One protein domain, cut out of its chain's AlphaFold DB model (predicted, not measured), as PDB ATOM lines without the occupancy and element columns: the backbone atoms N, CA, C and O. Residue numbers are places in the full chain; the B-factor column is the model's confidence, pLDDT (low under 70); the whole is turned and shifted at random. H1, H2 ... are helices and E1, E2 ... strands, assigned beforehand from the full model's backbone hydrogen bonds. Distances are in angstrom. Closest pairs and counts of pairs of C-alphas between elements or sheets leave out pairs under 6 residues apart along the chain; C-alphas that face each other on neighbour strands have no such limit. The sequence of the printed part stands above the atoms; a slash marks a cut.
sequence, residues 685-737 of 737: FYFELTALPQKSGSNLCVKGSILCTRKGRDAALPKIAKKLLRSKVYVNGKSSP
ATOM      1  N   PHE A 685      11.156  21.965   6.221       92.50
ATOM      2  CA  PHE A 685      12.157  20.915   6.376       92.50
ATOM      3  C   PHE A 685      11.971  20.135   7.673       92.50
ATOM      4  O   PHE A 685      11.623  20.688   8.710       92.50
ATOM      5  N   TYR A 686      12.227  18.834   7.611       92.25
ATOM      6  CA  TYR A 686      12.173  17.932   8.756       92.25
ATOM      7  C   TYR A 686      13.278  16.885   8.657       92.25
ATOM      8  O   TYR A 686      13.818  16.638   7.579       92.25
ATOM      9  N   PHE A 687      13.641  16.277   9.784       89.88
ATOM     10  CA  PHE A 687      14.710  15.283   9.833       89.88
ATOM     11  C   PHE A 687      14.140  13.878   9.989       89.88
ATOM     12  O   PHE A 687      13.418  13.608  10.944       89.88
ATOM     13  N   GLU A 688      14.476  12.973   9.078       88.88
ATOM     14  CA  GLU A 688      14.043  11.578   9.129       88.88
ATOM     15  C   GLU A 688      15.226  10.654   9.420       88.88
ATOM     16  O   GLU A 688      16.284  10.744   8.792       88.88
ATOM     17  N   LEU A 689      15.049   9.768  10.402       87.81
ATOM     18  CA  LEU A 689      16.065   8.805  10.808       87.81
ATOM     19  C   LEU A 689      16.191   7.695   9.767       87.81
ATOM     20  O   LEU A 689      15.221   7.029   9.432       87.81
ATOM     21  N   THR A 690      17.419   7.449   9.317       87.12
ATOM     22  CA  THR A 690      17.745   6.290   8.460       87.12
ATOM     23  C   THR A 690      18.028   5.026   9.271       87.12
ATOM     24  O   THR A 690      18.011   3.926   8.731       87.12
ATOM     25  N   ALA A 691      18.325   5.183  10.563       80.88
ATOM     26  CA  ALA A 691      18.564   4.098  11.504       80.88
ATOM     27  C   ALA A 691      18.226   4.563  12.926       80.88
ATOM     28  O   ALA A 691      18.254   5.764  13.216       80.88
ATOM     29  N   LEU A 692      17.950   3.610  13.821       79.50
ATOM     30  CA  LEU A 692      17.749   3.905  15.239       79.50
ATOM     31  C   LEU A 692      18.992   4.600  15.834       79.50
ATOM     32  O   LEU A 692      20.119   4.214  15.501       79.50
ATOM     33  N   PRO A 693      18.819   5.611  16.709       84.19
ATOM     34  CA  PRO A 693      19.932   6.270  17.382       84.19
ATOM     35  C   PRO A 693      20.800   5.268  18.149       84.19
ATOM     36  O   PRO A 693      20.290   4.450  18.912       84.19
ATOM     37  N   GLN A 694      22.119   5.350  17.976       79.94
ATOM     38  CA  GLN A 694      23.072   4.463  18.642       79.94
ATOM     39  C   GLN A 694      23.798   5.208  19.753       79.94
ATOM     40  O   GLN A 694      24.402   6.258  19.530       79.94
ATOM     41  N   LYS A 695      23.782   4.650  20.963       78.25
ATOM     42  CA  LYS A 695      24.571   5.178  22.076       78.25
ATOM     43  C   LYS A 695      26.016   4.695  21.948       78.25
ATOM     44  O   LYS A 695      26.271   3.496  21.933       78.25
ATOM     45  N   SER A 696      26.961   5.625  21.878       77.75
ATOM     46  CA  SER A 696      28.400   5.352  21.872       77.75
ATOM     47  C   SER A 696      29.042   6.079  23.054       77.75
ATOM     48  O   SER A 696      29.293   7.286  23.010       77.75
ATOM     49  N   GLY A 697      29.222   5.360  24.168       80.62
ATOM     50  CA  GLY A 697      29.663   5.944  25.437       80.62
ATOM     51  C   GLY A 697      28.644   6.942  26.001       80.62
ATOM     52  O   GLY A 697      27.492   6.588  26.261       80.62
ATOM     53  N   SER A 698      29.066   8.196  26.189       84.19
ATOM     54  CA  SER A 698      28.202   9.321  26.586       84.19
ATOM     55  C   SER A 698      27.498  10.004  25.411       84.19
ATOM     56  O   SER A 698      26.652  10.866  25.634       84.19
ATOM     57  N   ASN A 699      27.843   9.648  24.171       80.38
ATOM     58  CA  ASN A 699      27.360  10.330  22.976       80.38
ATOM     59  C   ASN A 699      26.206   9.555  22.333       80.38
ATOM     60  O   ASN A 699      26.210   8.323  22.297       80.38
ATOM     61  N   LEU A 700      25.233  10.283  21.784       83.25
ATOM     62  CA  LEU A 700      24.166   9.720  20.960       83.25
ATOM     63  C   LEU A 700      24.498   9.977  19.487       83.25
ATOM     64  O   LEU A 700      24.535  11.124  19.045       83.25
ATOM     65  N   CYS A 701      24.768   8.916  18.732       84.56
ATOM     66  CA  CYS A 701      24.984   8.989  17.295       84.56
ATOM     67  C   CYS A 701      23.644   8.844  16.573       84.56
ATOM     68  O   CYS A 701      22.922   7.865  16.771       84.56
ATOM     69  N   VAL A 702      23.325   9.816  15.722       86.50
ATOM     70  CA  VAL A 702      22.076   9.870  14.965       86.50
ATOM     71  C   VAL A 702      22.413   9.952  13.480       86.50
ATOM     72  O   VAL A 702      23.226  10.781  13.075       86.50
ATOM     73  N   LYS A 703      21.805   9.085  12.664       89.06
ATOM     74  CA  LYS A 703      21.974   9.068  11.205       89.06
ATOM     75  C   LYS A 703      20.625   9.269  10.531       89.06
ATOM     76  O   LYS A 703      19.678   8.532  10.808       89.06
ATOM     77  N   GLY A 704      20.540  10.233   9.625       90.88
ATOM     78  CA  GLY A 704      19.292  10.563   8.951       90.88
ATOM     79  C   GLY A 704      19.476  11.544   7.806       90.88
ATOM     80  O   GLY A 704      20.600  11.923   7.478       90.88
ATOM     81  N   SER A 705      18.359  11.941   7.212       90.62
ATOM     82  CA  SER A 705      18.299  12.883   6.094       90.62
ATOM     83  C   SER A 705      17.379  14.051   6.427       90.62
ATOM     84  O   SER A 705      16.340  13.868   7.058       90.62
ATOM     85  N   ILE A 706      17.745  15.255   5.981       89.00
ATOM     86  CA  ILE A 706      16.841  16.409   5.996       89.00
ATOM     87  C   ILE A 706      15.980  16.331   4.742       89.00
ATOM     88  O   ILE A 706      16.491  16.309   3.622       89.00
ATOM     89  N   LEU A 707      14.672  16.285   4.934       90.62
ATOM     90  CA  LEU A 707      13.684  16.151   3.881       90.62
ATOM     91  C   LEU A 707      12.795  17.388   3.828       90.62
ATOM     92  O   LEU A 707      12.586  18.061   4.832       90.62
ATOM     93  N   CYS A 708      12.247  17.672   2.646       91.44
ATOM     94  CA  CYS A 708      11.248  18.720   2.469       91.44
ATOM     95  C   CYS A 708       9.830  18.145   2.585       91.44
ATOM     96  O   CYS A 708       9.579  17.038   2.100       91.44
ATOM     97  N   THR A 709       8.908  18.888   3.198       90.25
ATOM     98  CA  THR A 709       7.468  18.588   3.239       90.25
ATOM     99  C   THR A 709       6.816  18.708   1.862       90.25
ATOM    100  O   THR A 709       5.784  18.088   1.623       90.25
ATOM    101  N   ARG A 710       7.439  19.455   0.939       89.81
ATOM    102  CA  ARG A 710       7.084  19.503  -0.485       89.81
ATOM    103  C   ARG A 710       7.741  18.350  -1.230       89.81
ATOM    104  O   ARG A 710       8.911  18.042  -0.995       89.81
ATOM    105  N   LYS A 711       6.983  17.700  -2.110       84.12
ATOM    106  CA  LYS A 711       7.328  16.404  -2.706       84.12
ATOM    107  C   LYS A 711       6.871  16.303  -4.169       84.12
ATOM    108  O   LYS A 711       6.152  17.164  -4.672       84.12
ATOM    109  N   GLY A 712       7.305  15.248  -4.860       77.38
ATOM    110  CA  GLY A 712       6.866  14.924  -6.219       77.38
ATOM    111  C   GLY A 712       7.107  16.032  -7.252       77.38
ATOM    112  O   GLY A 712       8.238  16.464  -7.464       77.38
ATOM    113  N   ARG A 713       6.031  16.450  -7.933       79.06
ATOM    114  CA  ARG A 713       6.038  17.469  -9.003       79.06
ATOM    115  C   ARG A 713       5.596  18.857  -8.515       79.06
ATOM    116  O   ARG A 713       5.119  19.656  -9.317       79.06
ATOM    117  N   ASP A 714       5.715  19.132  -7.216       86.75
ATOM    118  CA  ASP A 714       5.346  20.428  -6.642       86.75
ATOM    119  C   ASP A 714       6.145  21.568  -7.307       86.75
ATOM    120  O   ASP A 714       7.380  21.540  -7.384       86.75
ATOM    121  N   ALA A 715       5.426  22.579  -7.802       91.44
ATOM    122  CA  ALA A 715       5.986  23.700  -8.553       91.44
ATOM    123  C   ALA A 715       6.945  24.573  -7.724       91.44
ATOM    124  O   ALA A 715       7.738  25.332  -8.289       91.44
ATOM    125  N   ALA A 716       6.906  24.476  -6.393       92.88
ATOM    126  CA  ALA A 716       7.793  25.216  -5.508       92.88
ATOM    127  C   ALA A 716       9.192  24.601  -5.396       92.88
ATOM    128  O   ALA A 716      10.143  25.330  -5.099       92.88
ATOM    129  N   LEU A 717       9.352  23.300  -5.667       92.38
ATOM    130  CA  LEU A 717      10.615  22.581  -5.463       92.38
ATOM    131  C   LEU A 717      11.823  23.231  -6.166       92.38
ATOM    132  O   LEU A 717      12.847  23.409  -5.499       92.38
ATOM    133  N   PRO A 718      11.745  23.677  -7.439       92.56
ATOM    134  CA  PRO A 718      12.871  24.347  -8.091       92.56
ATOM    135  C   PRO A 718      13.288  25.651  -7.397       92.56
ATOM    136  O   PRO A 718      14.483  25.927  -7.254       92.56
ATOM    137  N   LYS A 719      12.322  26.457  -6.928       93.38
ATOM    138  CA  LYS A 719      12.619  27.700  -6.198       93.38
ATOM    139  C   LYS A 719      13.181  27.413  -4.804       93.38
ATOM    140  O   LYS A 719      14.141  28.074  -4.408       93.38
ATOM    141  N   ILE A 720      12.640  26.420  -4.095       93.56
ATOM    142  CA  ILE A 720      13.152  25.976  -2.790       93.56
ATOM    143  C   ILE A 720      14.614  25.534  -2.926       93.56
ATOM    144  O   ILE A 720      15.472  26.034  -2.200       93.56
ATOM    145  N   ALA A 721      14.920  24.674  -3.902       90.62
ATOM    146  CA  ALA A 721      16.280  24.205  -4.161       90.62
ATOM    147  C   ALA A 721      17.233  25.369  -4.484       90.62
ATOM    148  O   ALA A 721      18.323  25.454  -3.922       90.62
ATOM    149  N   LYS A 722      16.805  26.324  -5.322       90.75
ATOM    150  CA  LYS A 722      17.592  27.526  -5.639       90.75
ATOM    151  C   LYS A 722      17.873  28.393  -4.408       90.75
ATOM    152  O   LYS A 722      18.964  28.951  -4.310       90.75
ATOM    153  N   LYS A 723      16.909  28.530  -3.488       89.38
ATOM    154  CA  LYS A 723      17.113  29.241  -2.216       89.38
ATOM    155  C   LYS A 723      18.110  28.496  -1.326       89.38
ATOM    156  O   LYS A 723      19.052  29.123  -0.862       89.38
ATOM    157  N   LEU A 724      17.973  27.176  -1.176       86.00
ATOM    158  CA  LEU A 724      18.898  26.354  -0.383       86.00
ATOM    159  C   LEU A 724      20.336  26.385  -0.906       86.00
ATOM    160  O   LEU A 724      21.255  26.519  -0.109       86.00
ATOM    161  N   LEU A 725      20.542  26.328  -2.226       85.38
ATOM    162  CA  LEU A 725      21.878  26.407  -2.836       85.38
ATOM    163  C   LEU A 725      22.599  27.735  -2.559       85.38
ATOM    164  O   LEU A 725      23.812  27.821  -2.705       85.38
ATOM    165  N   ARG A 726      21.856  28.786  -2.198       84.00
ATOM    166  CA  ARG A 726      22.407  30.094  -1.813       84.00
ATOM    167  C   ARG A 726      22.595  30.229  -0.301       84.00
ATOM    168  O   ARG A 726      23.202  31.203   0.143       84.00
ATOM    169  N   SER A 727      22.059  29.294   0.477       75.88
ATOM    170  CA  SER A 727      22.122  29.300   1.935       75.88
ATOM    171  C   SER A 727      23.432  28.697   2.434       75.88
ATOM    172  O   SER A 727      24.004  27.808   1.812       75.88
ATOM    173  N   LYS A 728      23.894  29.158   3.600       77.25
ATOM    174  CA  LYS A 728      25.022  28.551   4.317       77.25
ATOM    175  C   LYS A 728      24.493  27.569   5.351       77.25
ATOM    176  O   LYS A 728      23.632  27.927   6.153       77.25
ATOM    177  N   VAL A 729      25.024  26.351   5.356       68.69
ATOM    178  CA  VAL A 729      24.700  25.356   6.380       68.69
ATOM    179  C   VAL A 729      25.622  25.575   7.570       68.69
ATOM    180  O   VAL A 729      26.841  25.564   7.416       68.69
ATOM    181  N   TYR A 730      25.055  25.755   8.760       67.88
ATOM    182  CA  TYR A 730      25.823  25.839   9.999       67.88
ATOM    183  C   TYR A 730      25.650  24.549  10.797       67.88
ATOM    184  O   TYR A 730      24.539  24.199  11.184       67.88
ATOM    185  N   VAL A 731      26.752  23.856  11.074       64.56
ATOM    186  CA  VAL A 731      26.787  22.679  11.949       64.56
ATOM    187  C   VAL A 731      27.614  23.047  13.175       64.56
ATOM    188  O   VAL A 731      28.774  23.435  13.050       64.56
ATOM    189  N   ASN A 732      27.015  22.976  14.368       59.19
ATOM    190  CA  ASN A 732      27.649  23.389  15.631       59.19
ATOM    191  C   ASN A 732      28.218  24.823  15.585       59.19
ATOM    192  O   ASN A 732      29.330  25.081  16.044       59.19
ATOM    193  N   GLY A 733      27.480  25.748  14.962       58.97
ATOM    194  CA  GLY A 733      27.889  27.149  14.817       58.97
ATOM    195  C   GLY A 733      29.006  27.401  13.795       58.97
ATOM    196  O   GLY A 733      29.424  28.544  13.633       58.97
ATOM    197  N   LYS A 734      29.480  26.375  13.076       51.88
ATOM    198  CA  LYS A 734      30.482  26.511  12.008       51.88
ATOM    199  C   LYS A 734      29.822  26.349  10.646       51.88
ATOM    200  O   LYS A 734      29.068  25.401  10.444       51.88
ATOM    201  N   SER A 735      30.106  27.255   9.713       59.53
ATOM    202  CA  SER A 735      29.635  27.119   8.334       59.53
ATOM    203  C   SER A 735      30.347  25.948   7.655       59.53
ATOM    204  O   SER A 735      31.577  25.952   7.583       59.53
ATOM    205  N   SER A 736      29.589  24.975   7.158       49.53
ATOM    206  CA  SER A 736      30.091  24.000   6.192       49.53
ATOM    207  C   SER A 736      30.138  24.666   4.810       49.53
ATOM    208  O   SER A 736      29.200  25.407   4.497       49.53
ATOM    209  N   PRO A 737      31.206  24.463   4.017       45.47
ATOM    210  CA  PRO A 737      31.239  24.886   2.620       45.47
ATOM    211  C   PRO A 737      30.160  24.194   1.784       45.47
ATOM    212  O   PRO A 737      29.759  23.062   2.156       45.47
TER     213      PRO A 737
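Overview. This is residues 685 to 737 of the 737 residues of the protein "PNPLA domain-containing protein" of Fusarium oxysporum f. sp. conglutinans race 2 54008 (UniProt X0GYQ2). The model is an open, C-shaped curve: a long two-stranded ribbon, E1 and E4 paired along its base and E2 and E3 at its tip, then a loop that turns the chain back through the single helix H1 to a small hairpin, E5 and E6. The ribbon and the small hairpin are the two limbs of the C, with the space between them empty and few contacts across it. The printed part has 53 residues, with one named helix and six named strands in the order E1, E2, E3, E4, H1, E5, E6, and the strands make three antiparallel two-stranded sheets, E1 - E4, E2 - E3 and E5 - E6. The class is mixed, helices and strands; the whole is only just loose, close to extended, with a radius of gyration of the C-alphas of 14.7 A, and is flat, spanning 45 by 26 by 12 A.

Arrangement. E1, residues 685 to 689, and E4, residues 704 to 708, are antiparallel neighbours at 151 degrees between their directions. N 686 and O 707 are 2.9 A apart, within hydrogen-bond range, as are N 707 and O 686 at 2.8 A. E2, residues 694 to 696, and E3, residues 699 to 701, form a hairpin, antiparallel at 144 degrees. Its N 696 and O 699 are within hydrogen-bond range at 2.8 A. E3 runs on into E4 across a break of 2 residues, at 58 degrees. In H1, residues 717 to 724, every O i to N i+4 pair is within hydrogen-bond range. E5, residues 729 to 731, and E6, residues 734 to 736, form a hairpin, antiparallel at 130 degrees, with N 736 and O 729 within hydrogen-bond range at 2.8 A. E5 and E6 are each apart from E1, E2, E3 and E4.

Along the chain. E1 begins at C-alpha 685, (12.157, 20.915, 6.376), and is 13.5 A long from first to last C-alpha. E2 and E3 are 6.3 A each, and E4 is 13.2 A. H1 begins at C-alpha 717, (10.615, 22.581, -5.463), and is 10.4 A long. E5 is 6.5 A and E6 is 6.3 A, ending at C-alpha 736, (30.091, 24.000, 6.192).

Size, cuts and confidence. The two C-alphas farthest apart are those of Gly 697 and Ala 715, at 45.1 A. Residues 695 to 700, 711 to 716, 722 to 727, of which 722 to 724 belong to H1, and 730 to 735 stand free. The printed part has no cut and ends at residue 737, the chain's last. No link is long; the link from E4 to H1 is short and the others are tight. The mean pLDDT of the printed part is 81.7, with residues 729 to 737 under 70.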